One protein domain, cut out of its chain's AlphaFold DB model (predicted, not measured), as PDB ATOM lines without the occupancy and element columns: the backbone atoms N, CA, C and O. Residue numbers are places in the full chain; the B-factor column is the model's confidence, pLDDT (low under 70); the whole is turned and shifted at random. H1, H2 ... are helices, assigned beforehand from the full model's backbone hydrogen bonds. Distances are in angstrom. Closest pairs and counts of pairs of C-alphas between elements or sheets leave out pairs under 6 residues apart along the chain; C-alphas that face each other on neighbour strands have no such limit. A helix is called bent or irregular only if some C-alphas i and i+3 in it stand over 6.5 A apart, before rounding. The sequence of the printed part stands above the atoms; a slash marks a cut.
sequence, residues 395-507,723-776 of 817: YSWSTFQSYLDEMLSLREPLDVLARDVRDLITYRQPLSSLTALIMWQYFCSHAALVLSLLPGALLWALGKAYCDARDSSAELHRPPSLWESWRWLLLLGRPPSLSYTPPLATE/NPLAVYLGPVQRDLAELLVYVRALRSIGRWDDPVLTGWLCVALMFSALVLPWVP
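What this domain is: This is residues 395 to 507 and 723 to 776 of the 817 residues of the protein "C2 domain-containing protein" of Chrysochromulina tobinii (UniProt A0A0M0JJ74). Two pairs of helices make the arms of a loose V: H6 with H1 beside it, and H7 with H4 beside it, the corner lying where H6 ends and H7 begins. H2 and H3 lead from H1 round to H4, H5 crosses H7 near the corner, and an unnamed tail, residues 491 to 507, lies far out. The printed part has 167 residues with seven named helices, H1 to H7 in order, and no named strand. It is all helix and loose, with a radius of gyration of the C-alphas of 20.7 A and spans of 62 by 45 by 35 A.

How they stand to each other: H6, residues 724 to 751, has a kink of 36 degrees near residue 731 and is only just irregular, C-alphas 728 and 731 being 6.52 A apart. Its residues 733 to 743 alone touch H1, residues 397 to 409, at a shallow tilt of 30 degrees, the same way; the closest C-alphas, of Phe 400 and Gln 733, are 5.7 A apart. H6 and H7, residues 755 to 774, touch only at the corner, closest at the C-alphas of Ile 749 and Thr 758, 5.2 A. H7 touches H4, residues 453 to 472, opposite ways at a shallow tilt of 23 degrees, with residues 762 to 769 alone; the closest C-alphas, of Pro 455 and Leu 765, are 5.0 A apart. H5, residues 482 to 490, only just touches H7, with 3 pairs of C-alphas within 8 A, the closest Ser 485 and Gly 759 at 7.0 A. H2, residues 411 to 425, touches H3, residues 430 to 445, about perpendicular at 81 degrees, closest at the C-alphas of Leu 424 and Ser 433, 4.9 A. Each O i to N i+4 pair is within hydrogen-bond range in H1 to H5, against 19 of 24 in H6 and 14 of 16 in H7.

Where its parts are: H6 is 38.5 A long, from C-alpha 724 at (30.375, -22.651, 19.793); H7, 29.3 A, ends at C-alpha 774 at (-9.728, 17.457, 7.864), and H4 is 28.4 A.

The domain as a whole: Residues 508 to 722 are not printed, and C-alphas 507 and 723 are 44.9 A apart. No link printed whole is long. Residues 489 and 491 to 507 have pLDDT under 70.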
ATOM      1  N   TYR A 395      19.814 -23.843  21.341       84.25
ATOM      2  CA  TYR A 395      20.097 -23.371  20.002       84.25
ATOM      3  C   TYR A 395      20.127 -24.569  19.050       84.25
ATOM      4  O   TYR A 395      20.859 -25.537  19.279       84.25
ATOM      5  N   SER A 396      19.345 -24.483  17.982       83.50
ATOM      6  CA  SER A 396      19.365 -25.451  16.898       83.50
ATOM      7  C   SER A 396      19.434 -24.687  15.593       83.50
ATOM      8  O   SER A 396      18.598 -23.824  15.331       83.50
ATOM      9  N   TRP A 397      20.414 -25.027  14.753       86.88
ATOM     10  CA  TRP A 397      20.547 -24.408  13.436       86.88
ATOM     11  C   TRP A 397      19.277 -24.600  12.595       86.88
ATOM     12  O   TRP A 397      18.876 -23.672  11.902       86.88
ATOM     13  N   SER A 398      18.606 -25.755  12.698       80.88
ATOM     14  CA  SER A 398      17.353 -25.995  11.974       80.88
ATOM     15  C   SER A 398      16.238 -25.062  12.437       80.88
ATOM     16  O   SER A 398      15.591 -24.448  11.605       80.88
ATOM     17  N   THR A 399      16.064 -24.880  13.748       81.00
ATOM     18  CA  THR A 399      15.067 -23.956  14.311       81.00
ATOM     19  C   THR A 399      15.366 -22.513  13.926       81.00
ATOM     20  O   THR A 399      14.473 -21.791  13.495       81.00
ATOM     21  N   PHE A 400      16.629 -22.099  14.034       87.44
ATOM     22  CA  PHE A 400      17.061 -20.776  13.603       87.44
ATOM     23  C   PHE A 400      16.809 -20.550  12.104       87.44
ATOM     24  O   PHE A 400      16.302 -19.500  11.718       87.44
ATOM     25  N   GLN A 401      17.101 -21.545  11.264       87.56
ATOM     26  CA  GLN A 401      16.823 -21.489   9.834       87.56
ATOM     27  C   GLN A 401      15.317 -21.436   9.552       87.56
ATOM     28  O   GLN A 401      14.901 -20.582   8.782       87.56
ATOM     29  N   SER A 402      14.493 -22.241  10.229       80.12
ATOM     30  CA  SER A 402      13.029 -22.161  10.123       80.12
ATOM     31  C   SER A 402      12.506 -20.779  10.511       80.12
ATOM     32  O   SER A 402      11.612 -20.255   9.854       80.12
ATOM     33  N   TYR A 403      13.091 -20.151  11.532       86.94
ATOM     34  CA  TYR A 403      12.727 -18.793  11.923       86.94
ATOM     35  C   TYR A 403      13.100 -17.753  10.861       86.94
ATOM     36  O   TYR A 403      12.313 -16.853  10.564       86.94
ATOM     37  N   LEU A 404      14.281 -17.882  10.253       88.94
ATOM     38  CA  LEU A 404      14.684 -17.034   9.134       88.94
ATOM     39  C   LEU A 404      13.808 -17.262   7.903       88.94
ATOM     40  O   LEU A 404      13.377 -16.290   7.292       88.94
ATOM     41  N   ASP A 405      13.508 -18.511   7.559       86.12
ATOM     42  CA  ASP A 405      12.649 -18.868   6.431       86.12
ATOM     43  C   ASP A 405      11.228 -18.335   6.641       86.12
ATOM     44  O   ASP A 405      10.628 -17.774   5.723       86.12
ATOM     45  N   GLU A 406      10.703 -18.401   7.867       83.88
ATOM     46  CA  GLU A 406       9.420 -17.793   8.203       83.88
ATOM     47  C   GLU A 406       9.469 -16.261   8.108       83.88
ATOM     48  O   GLU A 406       8.559 -15.655   7.540       83.88
ATOM     49  N   MET A 407      10.532 -15.607   8.578       87.81
ATOM     50  CA  MET A 407      10.699 -14.166   8.368       87.81
ATOM     51  C   MET A 407      10.777 -13.810   6.883       87.81
ATOM     52  O   MET A 407      10.127 -12.866   6.434       87.81
ATOM     53  N   LEU A 408      11.536 -14.578   6.103       87.56
ATOM     54  CA  LEU A 408      11.664 -14.403   4.662       87.56
ATOM     55  C   LEU A 408      10.357 -14.721   3.934       87.56
ATOM     56  O   LEU A 408      10.115 -14.145   2.878       87.56
ATOM     57  N   SER A 409       9.466 -15.536   4.503       83.88
ATOM     58  CA  SER A 409       8.134 -15.782   3.940       83.88
ATOM     59  C   SER A 409       7.260 -14.520   3.893       83.88
ATOM     60  O   SER A 409       6.346 -14.442   3.074       83.88
ATOM     61  N   LEU A 410       7.575 -13.473   4.675       81.38
ATOM     62  CA  LEU A 410       6.955 -12.148   4.516       81.38
ATOM     63  C   LEU A 410       7.251 -11.499   3.164       81.38
ATOM     64  O   LEU A 410       6.524 -10.598   2.735       81.38
ATOM     65  N   ARG A 411       8.294 -11.960   2.472       86.00
ATOM     66  CA  ARG A 411       8.598 -11.532   1.115       86.00
ATOM     67  C   ARG A 411       7.476 -11.895   0.149       86.00
ATOM     68  O   ARG A 411       7.232 -11.117  -0.758       86.00
ATOM     69  N   GLU A 412       6.760 -13.004   0.342       82.81
ATOM     70  CA  GLU A 412       5.668 -13.403  -0.557       82.81
ATOM     71  C   GLU A 412       4.572 -12.321  -0.666       82.81
ATOM     72  O   GLU A 412       4.319 -11.865  -1.784       82.81
ATOM     73  N   PRO A 413       3.958 -11.837   0.441       78.44
ATOM     74  CA  PRO A 413       3.041 -10.698   0.396       78.44
ATOM     75  C   PRO A 413       3.639  -9.447  -0.256       78.44
ATOM     76  O   PRO A 413       2.956  -8.765  -1.019       78.44
ATOM     77  N   LEU A 414       4.912  -9.145   0.016       81.50
ATOM     78  CA  LEU A 414       5.592  -7.980  -0.558       81.50
ATOM     79  C   LEU A 414       5.826  -8.135  -2.066       81.50
ATOM     80  O   LEU A 414       5.665  -7.169  -2.806       81.50
ATOM     81  N   ASP A 415       6.141  -9.338  -2.539       84.06
ATOM     82  CA  ASP A 415       6.323  -9.661  -3.952       84.06
ATOM     83  C   ASP A 415       4.977  -9.683  -4.695       84.06
ATOM     84  O   ASP A 415       4.913  -9.307  -5.866       84.06
ATOM     85  N   VAL A 416       3.880 -10.093  -4.041       83.06
ATOM     86  CA  VAL A 416       2.510  -9.919  -4.565       83.06
ATOM     87  C   VAL A 416       2.195  -8.431  -4.701       83.06
ATOM     88  O   VAL A 416       1.835  -7.987  -5.788       83.06
ATOM     89  N   LEU A 417       2.430  -7.639  -3.651       81.00
ATOM     90  CA  LEU A 417       2.195  -6.197  -3.676       81.00
ATOM     91  C   LEU A 417       3.048  -5.494  -4.746       81.00
ATOM     92  O   LEU A 417       2.553  -4.645  -5.483       81.00
ATOM     93  N   ALA A 418       4.322  -5.866  -4.882       85.19
ATOM     94  CA  ALA A 418       5.220  -5.311  -5.890       85.19
ATOM     95  C   ALA A 418       4.791  -5.681  -7.318       85.19
ATOM     96  O   ALA A 418       4.912  -4.853  -8.228       85.19
ATOM     97  N   ARG A 419       4.279  -6.902  -7.530       87.44
ATOM     98  CA  ARG A 419       3.673  -7.312  -8.807       87.44
ATOM     99  C   ARG A 419       2.419  -6.504  -9.108       87.44
ATOM    100  O   ARG A 419       2.305  -6.001 -10.217       87.44
ATOM    101  N   ASP A 420       1.561  -6.287  -8.123       81.38
ATOM    102  CA  ASP A 420       0.339  -5.501  -8.289       81.38
ATOM    103  C   ASP A 420       0.632  -4.040  -8.625       81.38
ATOM    104  O   ASP A 420       0.048  -3.484  -9.553       81.38
ATOM    105  N   VAL A 421       1.593  -3.426  -7.933       79.12
ATOM    106  CA  VAL A 421       2.062  -2.069  -8.244       79.12
ATOM    107  C   VAL A 421       2.654  -2.015  -9.654       79.12
ATOM    108  O   VAL A 421       2.400  -1.069 -10.400       79.12
ATOM    109  N   ARG A 422       3.415  -3.036 -10.062       84.94
ATOM    110  CA  ARG A 422       3.954  -3.128 -11.426       84.94
ATOM    111  C   ARG A 422       2.843  -3.266 -12.463       84.94
ATOM    112  O   ARG A 422       2.890  -2.578 -13.479       84.94
ATOM    113  N   ASP A 423       1.856  -4.121 -12.231       80.75
ATOM    114  CA  ASP A 423       0.724  -4.329 -13.136       80.75
ATOM    115  C   ASP A 423      -0.141  -3.062 -13.239       80.75
ATOM    116  O   ASP A 423      -0.600  -2.715 -14.332       80.75
ATOM    117  N   LEU A 424      -0.262  -2.312 -12.138       76.62
ATOM    118  CA  LEU A 424      -0.912  -1.005 -12.088       76.62
ATOM    119  C   LEU A 424      -0.167   0.034 -12.940       76.62
ATOM    120  O   LEU A 424      -0.788   0.710 -13.758       76.62
ATOM    121  N   ILE A 425       1.160   0.134 -12.797       74.38
ATOM    122  CA  ILE A 425       2.008   1.074 -13.556       74.38
ATOM    123  C   ILE A 425       2.079   0.696 -15.043       74.38
ATOM    124  O   ILE A 425       2.135   1.571 -15.905       74.38
ATOM    125  N   THR A 426       2.065  -0.600 -15.362       79.94
ATOM    126  CA  THR A 426       2.165  -1.110 -16.742       79.94
ATOM    127  C   THR A 426       0.818  -1.220 -17.460       79.94
ATOM    128  O   THR A 426       0.789  -1.667 -18.604       79.94
ATOM    129  N   TYR A 427      -0.286  -0.800 -16.827       80.38
ATOM    130  CA  TYR A 427      -1.643  -0.862 -17.386       80.38
ATOM    131  C   TYR A 427      -2.083  -2.272 -17.815       80.38
ATOM    132  O   TYR A 427      -2.944  -2.424 -18.680       80.38
ATOM    133  N   ARG A 428      -1.539  -3.323 -17.186       80.38
ATOM    134  CA  ARG A 428      -1.974  -4.709 -17.439       80.38
ATOM    135  C   ARG A 428      -3.412  -4.955 -16.990       80.38
ATOM    136  O   ARG A 428      -4.104  -5.775 -17.584       80.38
ATOM    137  N   GLN A 429      -3.865  -4.218 -15.977       82.38
ATOM    138  CA  GLN A 429      -5.256  -4.170 -15.535       82.38
ATOM    139  C   GLN A 429      -5.828  -2.769 -15.805       82.38
ATOM    140  O   GLN A 429      -5.798  -1.915 -14.917       82.38
ATOM    141  N   PRO A 430      -6.345  -2.493 -17.018       79.00
ATOM    142  CA  PRO A 430      -6.631  -1.129 -17.465       79.00
ATOM    143  C   PRO A 430      -7.657  -0.405 -16.587       79.00
ATOM    144  O   PRO A 430      -7.510   0.791 -16.353       79.00
ATOM    145  N   LEU A 431      -8.654  -1.115 -16.045       80.81
ATOM    146  CA  LEU A 431      -9.652  -0.532 -15.139       80.81
ATOM    147  C   LEU A 431      -9.042  -0.132 -13.787       80.81
ATOM    148  O   LEU A 431      -9.277   0.983 -13.318       80.81
ATOM    149  N   SER A 432      -8.220  -0.998 -13.186       75.69
ATOM    150  CA  SER A 432      -7.504  -0.706 -11.936       75.69
ATOM    151  C   SER A 432      -6.543   0.470 -12.121       75.69
ATOM    152  O   SER A 432      -6.547   1.407 -11.324       75.69
ATOM    153  N   SER A 433      -5.774   0.468 -13.214       76.19
ATOM    154  CA  SER A 433      -4.823   1.532 -13.551       76.19
ATOM    155  C   SER A 433      -5.507   2.866 -13.835       76.19
ATOM    156  O   SER A 433      -5.061   3.892 -13.328       76.19
ATOM    157  N   LEU A 434      -6.618   2.869 -14.580       79.25
ATOM    158  CA  LEU A 434      -7.416   4.073 -14.821       79.25
ATOM    159  C   LEU A 434      -7.989   4.630 -13.513       79.25
ATOM    160  O   LEU A 434      -7.918   5.833 -13.275       79.25
ATOM    161  N   THR A 435      -8.503   3.760 -12.642       77.06
ATOM    162  CA  THR A 435      -9.034   4.162 -11.333       77.06
ATOM    163  C   THR A 435      -7.938   4.774 -10.466       77.06
ATOM    164  O   THR A 435      -8.128   5.853  -9.907       77.06
ATOM    165  N   ALA A 436      -6.761   4.145 -10.404       75.69
ATOM    166  CA  ALA A 436      -5.616   4.683  -9.679       75.69
ATOM    167  C   ALA A 436      -5.123   6.015 -10.262       75.69
ATOM    168  O   ALA A 436      -4.782   6.913  -9.496       75.69
ATOM    169  N   LEU A 437      -5.134   6.179 -11.589       75.31
ATOM    170  CA  LEU A 437      -4.782   7.436 -12.252       75.31
ATOM    171  C   LEU A 437      -5.774   8.555 -11.908       75.31
ATOM    172  O   LEU A 437      -5.347   9.644 -11.533       75.31
ATOM    173  N   ILE A 438      -7.082   8.299 -12.006       78.94
ATOM    174  CA  ILE A 438      -8.131   9.273 -11.656       78.94
ATOM    175  C   ILE A 438      -8.008   9.669 -10.183       78.94
ATOM    176  O   ILE A 438      -8.013  10.856  -9.859       78.94
ATOM    177  N   MET A 439      -7.830   8.682  -9.302       75.44
ATOM    178  CA  MET A 439      -7.602   8.913  -7.879       75.44
ATOM    179  C   MET A 439      -6.349   9.763  -7.660       75.44
ATOM    180  O   MET A 439      -6.418  10.779  -6.975       75.44
ATOM    181  N   TRP A 440      -5.223   9.428  -8.295       76.50
ATOM    182  CA  TRP A 440      -3.986  10.207  -8.212       76.50
ATOM    183  C   TRP A 440      -4.181  11.667  -8.638       76.50
ATOM    184  O   TRP A 440      -3.782  12.572  -7.907       76.50
ATOM    185  N   GLN A 441      -4.851  11.921  -9.766       79.88
ATOM    186  CA  GLN A 441      -5.149  13.284 -10.224       79.88
ATOM    187  C   GLN A 441      -6.035  14.047  -9.230       79.88
ATOM    188  O   GLN A 441      -5.787  15.221  -8.931       79.88
ATOM    189  N   TYR A 442      -7.031  13.370  -8.659       78.25
ATOM    190  CA  TYR A 442      -7.879  13.932  -7.612       78.25
ATOM    191  C   TYR A 442      -7.074  14.301  -6.352       78.25
ATOM    192  O   TYR A 442      -7.268  15.385  -5.793       78.25
ATOM    193  N   PHE A 443      -6.111  13.461  -5.955       73.00
ATOM    194  CA  PHE A 443      -5.217  13.705  -4.818       73.00
ATOM    195  C   PHE A 443      -4.211  14.829  -5.067       73.00
ATOM    196  O   PHE A 443      -4.007  15.663  -4.186       73.00
ATOM    197  N   CYS A 444      -3.614  14.911  -6.257       74.69
ATOM    198  CA  CYS A 444      -2.738  16.026  -6.622       74.69
ATOM    199  C   CYS A 444      -3.482  17.366  -6.591       74.69
ATOM    200  O   CYS A 444      -2.915  18.376  -6.177       74.69
ATOM    201  N   SER A 445      -4.766  17.362  -6.955       81.81
ATOM    202  CA  SER A 445      -5.629  18.548  -6.889       81.81
ATOM    203  C   SER A 445      -5.964  18.960  -5.447       81.81
ATOM    204  O   SER A 445      -6.262  20.122  -5.183       81.81
ATOM    205  N   HIS A 446      -5.858  18.031  -4.491       85.12
ATOM    206  CA  HIS A 446      -6.180  18.245  -3.084       85.12
ATOM    207  C   HIS A 446      -5.071  17.689  -2.190       85.12
ATOM    208  O   HIS A 446      -5.220  16.632  -1.584       85.12
ATOM    209  N   ALA A 447      -3.965  18.426  -2.043       79.38
ATOM    210  CA  ALA A 447      -2.803  17.985  -1.259       79.38
ATOM    211  C   ALA A 447      -3.133  17.520   0.182       79.38
ATOM    212  O   ALA A 447      -2.420  16.691   0.739       79.38
ATOM    213  N   ALA A 448      -4.229  18.010   0.778       83.38
ATOM    214  CA  ALA A 448      -4.724  17.551   2.083       83.38
ATOM    215  C   ALA A 448      -5.133  16.063   2.096       83.38
ATOM    216  O   ALA A 448      -5.047  15.401   3.127       83.38
ATOM    217  N   LEU A 449      -5.532  15.524   0.945       84.25
ATOM    218  CA  LEU A 449      -5.929  14.133   0.768       84.25
ATOM    219  C   LEU A 449      -4.730  13.187   0.578       84.25
ATOM    220  O   LEU A 449      -4.898  11.975   0.684       84.25
ATOM    221  N   VAL A 450      -3.511  13.693   0.362       83.12
ATOM    222  CA  VAL A 450      -2.327  12.839   0.136       83.12
ATOM    223  C   VAL A 450      -2.025  11.945   1.343       83.12
ATOM    224  O   VAL A 450      -1.581  10.820   1.165       83.12
ATOM    225  N   LEU A 451      -2.326  12.367   2.573       84.88
ATOM    226  CA  LEU A 451      -2.153  11.498   3.748       84.88
ATOM    227  C   LEU A 451      -3.264  10.446   3.891       84.88
ATOM    228  O   LEU A 451      -3.037   9.411   4.508       84.88
ATOM    229  N   SER A 452      -4.431  10.658   3.271       88.25
ATOM    230  CA  SER A 452      -5.508   9.655   3.208       88.25
ATOM    231  C   SER A 452      -5.246   8.545   2.180       88.25
ATOM    232  O   SER A 452      -5.855   7.478   2.263       88.25
ATOM    233  N   LEU A 453      -4.298   8.755   1.255       83.75
ATOM    234  CA  LEU A 453      -3.889   7.748   0.273       83.75
ATOM    235  C   LEU A 453      -3.331   6.490   0.922       83.75
ATOM    236  O   LEU A 453      -3.629   5.395   0.464       83.75
ATOM    237  N   LEU A 454      -2.517   6.638   1.968       86.31
ATOM    238  CA  LEU A 454      -1.850   5.506   2.606       86.31
ATOM    239  C   LEU A 454      -2.851   4.523   3.237       86.31
ATOM    240  O   LEU A 454      -2.804   3.342   2.888       86.31
ATOM    241  N   PRO A 455      -3.811   4.960   4.081       90.56
ATOM    242  CA  PRO A 455      -4.842   4.057   4.574       90.56
ATOM    243  C   PRO A 455      -5.779   3.558   3.467       90.56
ATOM    244  O   PRO A 455      -6.206   2.410   3.532       90.56
ATOM    245  N   GLY A 456      -6.058   4.360   2.432       87.19
ATOM    246  CA  GLY A 456      -6.844   3.916   1.275       87.19
ATOM    247  C   GLY A 456      -6.163   2.804   0.468       87.19
ATOM    248  O   GLY A 456      -6.800   1.811   0.123       87.19
ATOM    249  N   ALA A 457      -4.859   2.927   0.214       84.88
ATOM    250  CA  ALA A 457      -4.059   1.921  -0.479       84.88
ATOM    251  C   ALA A 457      -3.931   0.636   0.349       84.88
ATOM    252  O   ALA A 457      -4.065  -0.460  -0.194       84.88
ATOM    253  N   LEU A 458      -3.736   0.762   1.666       87.88
ATOM    254  CA  LEU A 458      -3.704  -0.389   2.566       87.88
ATOM    255  C   LEU A 458      -5.068  -1.091   2.631       87.88
ATOM    256  O   LEU A 458      -5.122  -2.315   2.578       87.88
ATOM    257  N   LEU A 459      -6.170  -0.336   2.676       90.38
ATOM    258  CA  LEU A 459      -7.526  -0.887   2.624       90.38
ATOM    259  C   LEU A 459      -7.788  -1.631   1.307       90.38
ATOM    260  O   LEU A 459      -8.377  -2.707   1.328       90.38
ATOM    261  N   TRP A 460      -7.329  -1.089   0.176       87.69
ATOM    262  CA  TRP A 460      -7.414  -1.764  -1.122       87.69
ATOM    263  C   TRP A 460      -6.612  -3.071  -1.138       87.69
ATOM    264  O   TRP A 460      -7.145  -4.103  -1.543       87.69
ATOM    265  N   ALA A 461      -5.373  -3.053  -0.637       86.62
ATOM    266  CA  ALA A 461      -4.529  -4.244  -0.554       86.62
ATOM    267  C   ALA A 461      -5.157  -5.327   0.341       86.62
ATOM    268  O   ALA A 461      -5.235  -6.487  -0.059       86.62
ATOM    269  N   LEU A 462      -5.683  -4.946   1.512       89.69
ATOM    270  CA  LEU A 462      -6.416  -5.857   2.394       89.69
ATOM    271  C   LEU A 462      -7.701  -6.369   1.737       89.69
ATOM    272  O   LEU A 462      -8.012  -7.547   1.864       89.69
ATOM    273  N   GLY A 463      -8.436  -5.527   1.010       89.81
ATOM    274  CA  GLY A 463      -9.636  -5.931   0.276       89.81
ATOM    275  C   GLY A 463      -9.343  -6.945  -0.830       89.81
ATOM    276  O   GLY A 463     -10.107  -7.890  -1.010       89.81
ATOM    277  N   LYS A 464      -8.213  -6.806  -1.530       86.81
ATOM    278  CA  LYS A 464      -7.763  -7.804  -2.504       86.81
ATOM    279  C   LYS A 464      -7.376  -9.114  -1.818       86.81
ATOM    280  O   LYS A 464      -7.882 -10.164  -2.202       86.81
ATOM    281  N   ALA A 465      -6.564  -9.038  -0.765       87.88
ATOM    282  CA  ALA A 465      -6.163 -10.216  -0.003       87.88
ATOM    283  C   ALA A 465      -7.365 -10.963   0.600       87.88
ATOM    284  O   ALA A 465      -7.352 -12.185   0.671       87.88
ATOM    285  N   TYR A 466      -8.429 -10.244   0.974       90.44
ATOM    286  CA  TYR A 466      -9.697 -10.835   1.402       90.44
ATOM    287  C   TYR A 466     -10.351 -11.671   0.299       90.44
ATOM    288  O   TYR A 466     -10.788 -12.788   0.566       90.44
ATOM    289  N   CYS A 467     -10.441 -11.141  -0.924       89.06
ATOM    290  CA  CYS A 467     -11.003 -11.874  -2.059       89.06
ATOM    291  C   CYS A 467     -10.182 -13.135  -2.346       89.06
ATOM    292  O   CYS A 467     -10.746 -14.224  -2.413       89.06
ATOM    293  N   ASP A 468      -8.855 -13.003  -2.395       87.19
ATOM    294  CA  ASP A 468      -7.947 -14.127  -2.640       87.19
ATOM    295  C   ASP A 468      -8.069 -15.198  -1.539       87.19
ATOM    296  O   ASP A 468      -8.192 -16.392  -1.829       87.19
ATOM    297  N   ALA A 469      -8.106 -14.791  -0.265       87.12
ATOM    298  CA  ALA A 469      -8.311 -15.694   0.869       87.12
ATOM    299  C   ALA A 469      -9.684 -16.377   0.805       87.12
ATOM    300  O   ALA A 469      -9.807 -17.572   1.071       87.12
ATOM    301  N   ARG A 470     -10.728 -15.645   0.412       88.06
ATOM    302  CA  ARG A 470     -12.091 -16.166   0.295       88.06
ATOM    303  C   ARG A 470     -12.261 -17.176  -0.834       88.06
ATOM    304  O   ARG A 470     -13.119 -18.051  -0.706       88.06
ATOM    305  N   ASP A 471     -11.498 -17.046  -1.909       88.56
ATOM    306  CA  ASP A 471     -11.572 -17.948  -3.059       88.56
ATOM    307  C   ASP A 471     -10.668 -19.176  -2.894       88.56
ATOM    308  O   ASP A 471     -10.991 -20.244  -3.410       88.56
ATOM    309  N   SER A 472      -9.579 -19.054  -2.128       85.00
ATOM    310  CA  SER A 472      -8.644 -20.154  -1.847       85.00
ATOM    311  C   SER A 472      -8.997 -20.993  -0.614       85.00
ATOM    312  O   SER A 472      -8.604 -22.157  -0.536       85.00
ATOM    313  N   SER A 473      -9.734 -20.436   0.351       81.56
ATOM    314  CA  SER A 473     -10.065 -21.146   1.590       81.56
ATOM    315  C   SER A 473     -11.160 -22.186   1.379       81.56
ATOM    316  O   SER A 473     -12.201 -21.907   0.781       81.56
ATOM    317  N   ALA A 474     -10.964 -23.372   1.963       81.50
ATOM    318  CA  ALA A 474     -12.035 -24.352   2.124       81.50
ATOM    319  C   ALA A 474     -13.237 -23.714   2.843       81.50
ATOM    320  O   ALA A 474     -13.053 -22.825   3.674       81.50
ATOM    321  N   GLU A 475     -14.457 -24.191   2.573       78.06
ATOM    322  CA  GLU A 475     -15.694 -23.584   3.097       78.06
ATOM    323  C   GLU A 475     -15.668 -23.343   4.616       78.06
ATOM    324  O   GLU A 475     -16.165 -22.320   5.078       78.06
ATOM    325  N   LEU A 476     -15.025 -24.234   5.381       71.25
ATOM    326  CA  LEU A 476     -14.886 -24.123   6.837       71.25
ATOM    327  C   LEU A 476     -14.022 -22.940   7.300       71.25
ATOM    328  O   LEU A 476     -14.272 -22.367   8.357       71.25
ATOM    329  N   HIS A 477     -12.985 -22.618   6.533       75.56
ATOM    330  CA  HIS A 477     -12.029 -21.554   6.837       75.56
ATOM    331  C   HIS A 477     -12.311 -20.292   6.030       75.56
ATOM    332  O   HIS A 477     -11.529 -19.345   6.062       75.56
ATOM    333  N   ARG A 478     -13.420 -20.277   5.282       82.56
ATOM    334  CA  ARG A 478     -13.769 -19.148   4.443       82.56
ATOM    335  C   ARG A 478     -14.025 -17.938   5.344       82.56
ATOM    336  O   ARG A 478     -14.904 -18.011   6.206       82.56
ATOM    337  N   PRO A 479     -13.295 -16.823   5.156       80.88
ATOM    338  CA  PRO A 479     -13.537 -15.637   5.948       80.88
ATOM    339  C   PRO A 479     -14.996 -15.193   5.746       80.88
ATOM    340  O   PRO A 479     -15.522 -15.281   4.626       80.88
ATOM    341  N   PRO A 480     -15.665 -14.723   6.813       81.50
ATOM    342  CA  PRO A 480     -17.065 -14.334   6.754       81.50
ATOM    343  C   PRO A 480     -17.238 -13.239   5.708       81.50
ATOM    344  O   PRO A 480     -16.307 -12.474   5.416       81.50
ATOM    345  N   SER A 481     -18.423 -13.161   5.102       85.94
ATOM    346  CA  SER A 481     -18.696 -12.093   4.144       85.94
ATOM    347  C   SER A 481     -18.454 -10.731   4.798       85.94
ATOM    348  O   SER A 481     -18.735 -10.562   5.982       85.94
ATOM    349  N   LEU A 482     -17.958  -9.736   4.050       77.44
ATOM    350  CA  LEU A 482     -17.779  -8.385   4.603       77.44
ATOM    351  C   LEU A 482     -19.061  -7.896   5.288       77.44
ATOM    352  O   LEU A 482     -18.993  -7.321   6.366       77.44
ATOM    353  N   TRP A 483     -20.226  -8.193   4.709       80.94
ATOM    354  CA  TRP A 483     -21.519  -7.894   5.317       80.94
ATOM    355  C   TRP A 483     -21.745  -8.605   6.658       80.94
ATOM    356  O   TRP A 483     -22.180  -7.957   7.603       80.94
ATOM    357  N   GLU A 484     -21.438  -9.898   6.783       80.38
ATOM    358  CA  GLU A 484     -21.521 -10.617   8.063       80.38
ATOM    359  C   GLU A 484     -20.544 -10.056   9.091       80.38
ATOM    360  O   GLU A 484     -20.946  -9.831  10.231       80.38
ATOM    361  N   SER A 485     -19.310  -9.753   8.681       75.44
ATOM    362  CA  SER A 485     -18.315  -9.092   9.527       75.44
ATOM    363  C   SER A 485     -18.841  -7.749  10.027       75.44
ATOM    364  O   SER A 485     -18.866  -7.505  11.229       75.44
ATOM    365  N   TRP A 486     -19.362  -6.902   9.134       74.94
ATOM    366  CA  TRP A 486     -19.997  -5.631   9.488       74.94
ATOM    367  C   TRP A 486     -21.222  -5.820  10.380       74.94
ATOM    368  O   TRP A 486     -21.416  -5.052  11.319       74.94
ATOM    369  N   ARG A 487     -22.031  -6.855  10.140       79.75
ATOM    370  CA  ARG A 487     -23.188  -7.186  10.976       79.75
ATOM    371  C   ARG A 487     -22.749  -7.550  12.387       79.75
ATOM    372  O   ARG A 487     -23.360  -7.072  13.330       79.75
ATOM    373  N   TRP A 488     -21.702  -8.356  12.541       72.31
ATOM    374  CA  TRP A 488     -21.151  -8.728  13.849       72.31
ATOM    375  C   TRP A 488     -20.507  -7.537  14.562       72.31
ATOM    376  O   TRP A 488     -20.554  -7.453  15.785       72.31
ATOM    377  N   LEU A 489     -19.924  -6.612  13.795       68.88
ATOM    378  CA  LEU A 489     -19.317  -5.385  14.307       68.88
ATOM    379  C   LEU A 489     -20.360  -4.370  14.791       68.88
ATOM    380  O   LEU A 489     -20.198  -3.786  15.860       68.88
ATOM    381  N   LEU A 490     -21.410  -4.136  14.002       73.75
ATOM    382  CA  LEU A 490     -22.382  -3.061  14.226       73.75
ATOM    383  C   LEU A 490     -23.619  -3.503  15.013       73.75
ATOM    384  O   LEU A 490     -24.309  -2.659  15.584       73.75
ATOM    385  N   LEU A 491     -23.934  -4.798  15.042       57.59
ATOM    386  CA  LEU A 491     -25.139  -5.323  15.671       57.59
ATOM    387  C   LEU A 491     -24.743  -6.402  16.679       57.59
ATOM    388  O   LEU A 491     -24.085  -7.374  16.330       57.59
ATOM    389  N   LEU A 492     -25.219  -6.262  17.920       59.97
ATOM    390  CA  LEU A 492     -25.073  -7.195  19.056       59.97
ATOM    391  C   LEU A 492     -25.628  -8.622  18.798       59.97
ATOM    392  O   LEU A 492     -25.891  -9.376  19.734       59.97
ATOM    393  N   GLY A 493     -25.879  -8.996  17.543       56.03
ATOM    394  CA  GLY A 493     -26.388 -10.300  17.158       56.03
ATOM    395  C   GLY A 493     -25.340 -11.383  17.383       56.03
ATOM    396  O   GLY A 493     -24.215 -11.292  16.895       56.03
ATOM    397  N   ARG A 494     -25.731 -12.444  18.094       59.84
ATOM    398  CA  ARG A 494     -24.927 -13.667  18.182       59.84
ATOM    399  C   ARG A 494     -24.741 -14.250  16.772       59.84
ATOM    400  O   ARG A 494     -25.714 -14.280  16.009       59.84
ATOM    401  N   PRO A 495     -23.533 -14.707  16.403       59.16
ATOM    402  CA  PRO A 495     -23.356 -15.467  15.173       59.16
ATOM    403  C   PRO A 495     -24.239 -16.727  15.226       59.16
ATOM    404  O   PRO A 495     -24.458 -17.268  16.316       59.16
ATOM    405  N   PRO A 496     -24.790 -17.186  14.089       58.28
ATOM    406  CA  PRO A 496     -25.501 -18.456  14.049       58.28
ATOM    407  C   PRO A 496     -24.556 -19.575  14.500       58.28
ATOM    408  O   PRO A 496     -23.405 -19.627  14.067       58.28
ATOM    409  N   SER A 497     -25.030 -20.461  15.376       50.06
ATOM    410  CA  SER A 497     -24.281 -21.652  15.771       50.06
ATOM    411  C   SER A 497     -24.174 -22.579  14.563       50.06
ATOM    412  O   SER A 497     -25.142 -23.255  14.209       50.06
ATOM    413  N   LEU A 498     -23.019 -22.587  13.907       52.56
ATOM    414  CA  LEU A 498     -22.733 -23.528  12.836       52.56
ATOM    415  C   LEU A 498     -22.180 -24.805  13.477       52.56
ATOM    416  O   LEU A 498     -21.113 -24.803  14.086       52.56
ATOM    417  N   SER A 499     -22.929 -25.902  13.381       43.91
ATOM    418  CA  SER A 499     -22.379 -27.237  13.598       43.91
ATOM    419  C   SER A 499     -21.816 -27.708  12.267       43.91
ATOM    420  O   SER A 499     -22.580 -28.068  11.371       43.91
ATOM    421  N   TYR A 500     -20.498 -27.660  12.118       45.44
ATOM    422  CA  TYR A 500     -19.844 -28.162  10.921       45.44
ATOM    423  C   TYR A 500     -19.202 -29.509  11.225       45.44
ATOM    424  O   TYR A 500     -18.220 -29.607  11.958       45.44
ATOM    425  N   THR A 501     -19.776 -30.557  10.648       44.88
ATOM    426  CA  THR A 501     -19.073 -31.815  10.435       44.88
ATOM    427  C   THR A 501     -18.371 -31.692   9.087       44.88
ATOM    428  O   THR A 501     -19.084 -31.628   8.080       44.88
ATOM    429  N   PRO A 502     -17.026 -31.623   9.024       40.72
ATOM    430  CA  PRO A 502     -16.337 -31.697   7.748       40.72
ATOM    431  C   PRO A 502     -16.841 -32.915   6.980       40.72
ATOM    432  O   PRO A 502     -17.112 -33.947   7.610       40.72
ATOM    433  N   PRO A 503     -16.983 -32.820   5.643       37.84
ATOM    434  CA  PRO A 503     -17.092 -34.028   4.852       37.84
ATOM    435  C   PRO A 503     -15.908 -34.882   5.281       37.84
ATOM    436  O   PRO A 503     -14.772 -34.401   5.267       37.84
ATOM    437  N   LEU A 504     -16.187 -36.094   5.777       41.16
ATOM    438  CA  LEU A 504     -15.152 -37.103   5.962       41.16
ATOM    439  C   LEU A 504     -14.324 -37.021   4.690       41.16
ATOM    440  O   LEU A 504     -14.894 -37.210   3.613       41.16
ATOM    441  N   ALA A 505     -13.047 -36.635   4.798       37.41
ATOM    442  CA  ALA A 505     -12.135 -36.838   3.693       37.41
ATOM    443  C   ALA A 505     -12.336 -38.309   3.355       37.41
ATOM    444  O   ALA A 505     -12.072 -39.169   4.195       37.41
ATOM    445  N   THR A 506     -12.991 -38.590   2.227       40.50
ATOM    446  CA  THR A 506     -13.173 -39.963   1.781       40.50
ATOM    447  C   THR A 506     -11.764 -40.510   1.771       40.50
ATOM    448  O   THR A 506     -10.910 -39.924   1.107       40.50
ATOM    449  N   GLU A 507     -11.497 -41.522   2.598       43.56
ATOM    450  CA  GLU A 507     -10.137 -42.008   2.867       43.56
ATOM    451  C   GLU A 507      -9.376 -42.328   1.569       43.56
ATOM    452  O   GLU A 507      -8.152 -42.266   1.539       43.56
ATOM    453  N   ASN A 723      28.554 -26.694  20.755       76.56
ATOM    454  CA  ASN A 723      28.359 -25.939  19.523       76.56
ATOM    455  C   ASN A 723      28.745 -24.483  19.837       76.56
ATOM    456  O   ASN A 723      27.972 -23.810  20.521       76.56
ATOM    457  N   PRO A 724      29.914 -23.978  19.395       84.50
ATOM    458  CA  PRO A 724      30.375 -22.651  19.793       84.50
ATOM    459  C   PRO A 724      29.395 -21.571  19.333       84.50
ATOM    460  O   PRO A 724      29.226 -20.569  20.016       84.50
ATOM    461  N   LEU A 725      28.677 -21.814  18.229       87.06
ATOM    462  CA  LEU A 725      27.650 -20.911  17.724       87.06
ATOM    463  C   LEU A 725      26.439 -20.818  18.650       87.06
ATOM    464  O   LEU A 725      25.789 -19.784  18.644       87.06
ATOM    465  N   ALA A 726      26.138 -21.833  19.464       86.00
ATOM    466  CA  ALA A 726      24.982 -21.801  20.361       86.00
ATOM    467  C   ALA A 726      25.063 -20.665  21.387       86.00
ATOM    468  O   ALA A 726      24.037 -20.092  21.744       86.00
ATOM    469  N   VAL A 727      26.277 -20.314  21.824       87.44
ATOM    470  CA  VAL A 727      26.503 -19.215  22.774       87.44
ATOM    471  C   VAL A 727      26.168 -17.861  22.141       87.44
ATOM    472  O   VAL A 727      25.585 -17.007  22.800       87.44
ATOM    473  N   TYR A 728      26.479 -17.687  20.853       88.38
ATOM    474  CA  TYR A 728      26.273 -16.430  20.127       88.38
ATOM    475  C   TYR A 728      24.883 -16.326  19.491       88.38
ATOM    476  O   TYR A 728      24.233 -15.289  19.568       88.38
ATOM    477  N   LEU A 729      24.417 -17.404  18.859       92.00
ATOM    478  CA  LEU A 729      23.164 -17.446  18.110       92.00
ATOM    479  C   LEU A 729      21.973 -17.860  18.975       92.00
ATOM    480  O   LEU A 729      20.844 -17.651  18.558       92.00
ATOM    481  N   GLY A 730      22.185 -18.406  20.176       87.94
ATOM    482  CA  GLY A 730      21.104 -18.693  21.123       87.94
ATOM    483  C   GLY A 730      20.281 -17.450  21.491       87.94
ATOM    484  O   GLY A 730      19.059 -17.491  21.347       87.94
ATOM    485  N   PRO A 731      20.914 -16.333  21.912       88.81
ATOM    486  CA  PRO A 731      20.224 -15.062  22.132       88.81
ATOM    487  C   PRO A 731      19.527 -14.539  20.872       88.81
ATOM    488  O   PRO A 731      18.346 -14.229  20.921       88.81
ATOM    489  N   VAL A 732      20.206 -14.560  19.719       90.12
ATOM    490  CA  VAL A 732      19.615 -14.103  18.450       90.12
ATOM    491  C   VAL A 732      18.409 -14.957  18.051       90.12
ATOM    492  O   VAL A 732      17.399 -14.420  17.624       90.12
ATOM    493  N   GLN A 733      18.472 -16.282  18.217       88.38
ATOM    494  CA  GLN A 733      17.346 -17.188  17.973       88.38
ATOM    495  C   GLN A 733      16.163 -16.855  18.892       88.38
ATOM    496  O   GLN A 733      15.019 -16.965  18.454       88.38
ATOM    497  N   ARG A 734      16.421 -16.455  20.145       84.50
ATOM    498  CA  ARG A 734      15.380 -16.004  21.076       84.50
ATOM    499  C   ARG A 734      14.743 -14.712  20.580       84.50
ATOM    500  O   ARG A 734      13.541 -14.715  20.351       84.50
ATOM    501  N   ASP A 735      15.536 -13.678  20.318       86.12
ATOM    502  CA  ASP A 735      15.046 -12.381  19.833       86.12
ATOM    503  C   ASP A 735      14.286 -12.529  18.502       86.12
ATOM    504  O   ASP A 735      13.249 -11.904  18.277       86.12
ATOM    505  N   LEU A 736      14.758 -13.422  17.628       86.69
ATOM    506  CA  LEU A 736      14.106 -13.765  16.368       86.69
ATOM    507  C   LEU A 736      12.751 -14.446  16.593       86.69
ATOM    508  O   LEU A 736      11.784 -14.115  15.909       86.69
ATOM    509  N   ALA A 737      12.656 -15.361  17.562       82.38
ATOM    510  CA  ALA A 737      11.390 -15.979  17.949       82.38
ATOM    511  C   ALA A 737      10.389 -14.938  18.469       82.38
ATOM    512  O   ALA A 737       9.199 -15.024  18.166       82.38
ATOM    513  N   GLU A 738      10.862 -13.939  19.220       82.25
ATOM    514  CA  GLU A 738      10.025 -12.833  19.690       82.25
ATOM    515  C   GLU A 738       9.533 -11.971  18.521       82.25
ATOM    516  O   GLU A 738       8.333 -11.711  18.395       82.25
ATOM    517  N   LEU A 739      10.436 -11.591  17.613       84.44
ATOM    518  CA  LEU A 739      10.096 -10.835  16.409       84.44
ATOM    519  C   LEU A 739       9.084 -11.585  15.533       84.44
ATOM    520  O   LEU A 739       8.163 -10.977  14.975       84.44
ATOM    521  N   LEU A 740       9.213 -12.909  15.440       84.25
ATOM    522  CA  LEU A 740       8.325 -13.748  14.645       84.25
ATOM    523  C   LEU A 740       6.872 -13.704  15.097       84.25
ATOM    524  O   LEU A 740       5.982 -13.846  14.262       84.25
ATOM    525  N   VAL A 741       6.587 -13.444  16.371       80.88
ATOM    526  CA  VAL A 741       5.197 -13.279  16.822       80.88
ATOM    527  C   VAL A 741       4.549 -12.058  16.169       80.88
ATOM    528  O   VAL A 741       3.417 -12.146  15.689       80.88
ATOM    529  N   TYR A 742       5.279 -10.945  16.042       83.94
ATOM    530  CA  TYR A 742       4.797  -9.763  15.321       83.94
ATOM    531  C   TYR A 742       4.645 -10.037  13.826       83.94
ATOM    532  O   TYR A 742       3.648  -9.650  13.216       83.94
ATOM    533  N   VAL A 743       5.608 -10.746  13.240       85.94
ATOM    534  CA  VAL A 743       5.565 -11.174  11.837       85.94
ATOM    535  C   VAL A 743       4.340 -12.052  11.568       85.94
ATOM    536  O   VAL A 743       3.617 -11.801  10.605       85.94
ATOM    537  N   ARG A 744       4.051 -13.026  12.436       85.75
ATOM    538  CA  ARG A 744       2.871 -13.899  12.361       85.75
ATOM    539  C   ARG A 744       1.578 -13.109  12.509       85.75
ATOM    540  O   ARG A 744       0.651 -13.350  11.742       85.75
ATOM    541  N   ALA A 745       1.517 -12.137  13.420       83.75
ATOM    542  CA  ALA A 745       0.359 -11.256  13.566       83.75
ATOM    543  C   ALA A 745       0.122 -10.409  12.302       83.75
ATOM    544  O   ALA A 745      -0.994 -10.364  11.785       83.75
ATOM    545  N   LEU A 746       1.170  -9.796  11.744       86.44
ATOM    546  CA  LEU A 746       1.087  -9.036  10.490       86.44
ATOM    547  C   LEU A 746       0.695  -9.924   9.305       86.44
ATOM    548  O   LEU A 746      -0.132  -9.534   8.481       86.44
ATOM    549  N   ARG A 747       1.253 -11.134   9.233       88.88
ATOM    550  CA  ARG A 747       0.909 -12.134   8.219       88.88
ATOM    551  C   ARG A 747      -0.543 -12.583   8.351       88.88
ATOM    552  O   ARG A 747      -1.225 -12.655   7.336       88.88
ATOM    553  N   SER A 748      -1.017 -12.827   9.570       88.19
ATOM    554  CA  SER A 748      -2.408 -13.184   9.866       88.19
ATOM    555  C   SER A 748      -3.369 -12.081   9.417       88.19
ATOM    556  O   SER A 748      -4.379 -12.374   8.777       88.19
ATOM    557  N   ILE A 749      -3.010 -10.812   9.646       90.25
ATOM    558  CA  ILE A 749      -3.768  -9.663   9.139       90.25
ATOM    559  C   ILE A 749      -3.790  -9.667   7.608       90.25
ATOM    560  O   ILE A 749      -4.857  -9.572   7.002       90.25
ATOM    561  N   GLY A 750      -2.616  -9.798   6.983       88.69
ATOM    562  CA  GLY A 750      -2.462  -9.763   5.530       88.69
ATOM    563  C   GLY A 750      -3.151 -10.920   4.808       88.69
ATOM    564  O   GLY A 750      -3.633 -10.725   3.700       88.69
ATOM    565  N   ARG A 751      -3.237 -12.103   5.427       88.56
ATOM    566  CA  ARG A 751      -3.897 -13.297   4.872       88.56
ATOM    567  C   ARG A 751      -5.364 -13.444   5.278       88.56
ATOM    568  O   ARG A 751      -6.012 -14.373   4.817       88.56
ATOM    569  N   TRP A 752      -5.892 -12.533   6.101       90.88
ATOM    570  CA  TRP A 752      -7.239 -12.634   6.678       90.88
ATOM    571  C   TRP A 752      -7.476 -13.896   7.522       90.88
ATOM    572  O   TRP A 752      -8.622 -14.301   7.717       90.88
ATOM    573  N   ASP A 753      -6.411 -14.460   8.097       88.44
ATOM    574  CA  ASP A 753      -6.515 -15.585   9.033       88.44
ATOM    575  C   ASP A 753      -7.298 -15.173  10.297       88.44
ATOM    576  O   ASP A 753      -7.971 -15.998  10.910       88.44
ATOM    577  N   ASP A 754      -7.236 -13.888  10.677       90.00
ATOM    578  CA  ASP A 754      -8.031 -13.297  11.756       90.00
ATOM    579  C   ASP A 754      -9.003 -12.226  11.220       90.00
ATOM    580  O   ASP A 754      -8.674 -11.034  11.164       90.00
ATOM    581  N   PRO A 755     -10.230 -12.606  10.829       87.56
ATOM    582  CA  PRO A 755     -11.172 -11.678  10.207       87.56
ATOM    583  C   PRO A 755     -11.657 -10.582  11.165       87.56
ATOM    584  O   PRO A 755     -12.099  -9.526  10.710       87.56
ATOM    585  N   VAL A 756     -11.581 -10.804  12.483       86.94
ATOM    586  CA  VAL A 756     -12.001  -9.812  13.479       86.94
ATOM    587  C   VAL A 756     -10.961  -8.702  13.559       86.94
ATOM    588  O   VAL A 756     -11.315  -7.534  13.399       86.94
ATOM    589  N   LEU A 757      -9.688  -9.052  13.761       89.38
ATOM    590  CA  LEU A 757      -8.608  -8.068  13.834       89.38
ATOM    591  C   LEU A 757      -8.473  -7.295  12.517       89.38
ATOM    592  O   LEU A 757      -8.459  -6.061  12.529       89.38
ATOM    593  N   THR A 758      -8.453  -7.998  11.380       91.38
ATOM    594  CA  THR A 758      -8.352  -7.355  10.064       91.38
ATOM    595  C   THR A 758      -9.572  -6.493   9.760       91.38
ATOM    596  O   THR A 758      -9.431  -5.392   9.232       91.38
ATOM    597  N   GLY A 759     -10.773  -6.924  10.161       88.94
ATOM    598  CA  GLY A 759     -11.992  -6.127  10.030       88.94
ATOM    599  C   GLY A 759     -11.906  -4.792  10.777       88.94
ATOM    600  O   GLY A 759     -12.186  -3.741  10.199       88.94
ATOM    601  N   TRP A 760     -11.453  -4.801  12.033       89.06
ATOM    602  CA  TRP A 760     -11.262  -3.568  12.806       89.06
ATOM    603  C   TRP A 760     -10.141  -2.688  12.269       89.06
ATOM    604  O   TRP A 760     -10.286  -1.464  12.270       89.06
ATOM    605  N   LEU A 761      -9.061  -3.283  11.762       91.38
ATOM    606  CA  LEU A 761      -8.024  -2.536  11.059       91.38
ATOM    607  C   LEU A 761      -8.610  -1.834   9.826       91.38
ATOM    608  O   LEU A 761      -8.392  -0.639   9.661       91.38
ATOM    609  N   CYS A 762      -9.420  -2.515   9.014       91.62
ATOM    610  CA  CYS A 762     -10.111  -1.908   7.873       91.62
ATOM    611  C   CYS A 762     -11.008  -0.735   8.296       91.62
ATOM    612  O   CYS A 762     -10.955   0.325   7.674       91.62
ATOM    613  N   VAL A 763     -11.777  -0.871   9.384       90.19
ATOM    614  CA  VAL A 763     -12.593   0.229   9.935       90.19
ATOM    615  C   VAL A 763     -11.717   1.403  10.380       90.19
ATOM    616  O   VAL A 763     -12.017   2.552  10.056       90.19
ATOM    617  N   ALA A 764     -10.613   1.134  11.081       91.06
ATOM    618  CA  ALA A 764      -9.673   2.161  11.518       91.06
ATOM    619  C   ALA A 764      -9.006   2.871  10.331       91.06
ATOM    620  O   ALA A 764      -8.848   4.093  10.357       91.06
ATOM    621  N   LEU A 765      -8.661   2.139   9.268       91.88
ATOM    622  CA  LEU A 765      -8.111   2.693   8.032       91.88
ATOM    623  C   LEU A 765      -9.149   3.524   7.277       91.88
ATOM    624  O   LEU A 765      -8.826   4.625   6.846       91.88
ATOM    625  N   MET A 766     -10.401   3.069   7.183       90.75
ATOM    626  CA  MET A 766     -11.498   3.858   6.612       90.75
ATOM    627  C   MET A 766     -11.720   5.156   7.390       90.75
ATOM    628  O   MET A 766     -11.779   6.231   6.799       90.75
ATOM    629  N   PHE A 767     -11.798   5.075   8.719       92.94
ATOM    630  CA  PHE A 767     -11.942   6.250   9.575       92.94
ATOM    631  C   PHE A 767     -10.749   7.200   9.425       92.94
ATOM    632  O   PHE A 767     -10.938   8.405   9.275       92.94
ATOM    633  N   SER A 768      -9.526   6.671   9.380       92.00
ATOM    634  CA  SER A 768      -8.317   7.464   9.135       92.00
ATOM    635  C   SER A 768      -8.364   8.135   7.764       92.00
ATOM    636  O   SER A 768      -8.122   9.333   7.661       92.00
ATOM    637  N   ALA A 769      -8.755   7.415   6.711       89.12
ATOM    638  CA  ALA A 769      -8.913   7.978   5.374       89.12
ATOM    639  C   ALA A 769      -9.961   9.106   5.336       89.12
ATOM    640  O   ALA A 769      -9.781  10.071   4.598       89.12
ATOM    641  N   LEU A 770     -11.010   9.025   6.162       89.19
ATOM    642  CA  LEU A 770     -12.037  10.063   6.281       89.19
ATOM    643  C   LEU A 770     -11.600  11.261   7.126       89.19
ATOM    644  O   LEU A 770     -11.953  12.381   6.776       89.19
ATOM    645  N   VAL A 771     -10.856  11.053   8.219       91.69
ATOM    646  CA  VAL A 771     -10.485  12.108   9.182       91.69
ATOM    647  C   VAL A 771      -9.209  12.843   8.793       91.69
ATOM    648  O   VAL A 771      -9.162  14.065   8.929       91.69
ATOM    649  N   LEU A 772      -8.186  12.143   8.285       89.25
ATOM    650  CA  LEU A 772      -6.903  12.752   7.913       89.25
ATOM    651  C   LEU A 772      -7.077  13.964   6.967       89.25
ATOM    652  O   LEU A 772      -6.419  14.966   7.219       89.25
ATOM    653  N   PRO A 773      -7.978  13.977   5.964       88.25
ATOM    654  CA  PRO A 773      -8.256  15.163   5.140       88.25
ATOM    655  C   PRO A 773      -8.601  16.450   5.899       88.25
ATOM    656  O   PRO A 773      -8.288  17.543   5.429       88.25
ATOM    657  N   TRP A 774      -9.253  16.327   7.057       89.94
ATOM    658  CA  TRP A 774      -9.728  17.457   7.864       89.94
ATOM    659  C   TRP A 774      -8.669  17.973   8.834       89.94
ATOM    660  O   TRP A 774      -8.816  19.053   9.407       89.94
ATOM    661  N   VAL A 775      -7.594  17.209   9.030       88.19
ATOM    662  CA  VAL A 775      -6.480  17.620   9.873       88.19
ATOM    663  C   VAL A 775      -5.730  18.753   9.158       88.19
ATOM    664  O   VAL A 775      -5.359  18.610   7.991       88.19
ATOM    665  N   PRO A 776      -5.463  19.895   9.822       88.56
ATOM    666  CA  PRO A 776      -4.762  21.020   9.213       88.56
ATOM    667  C   PRO A 776      -3.258  20.722   9.087       88.56
ATOM    668  O   PRO A 776      -2.428  21.333   9.761       88.56
TER     669      PRO A 776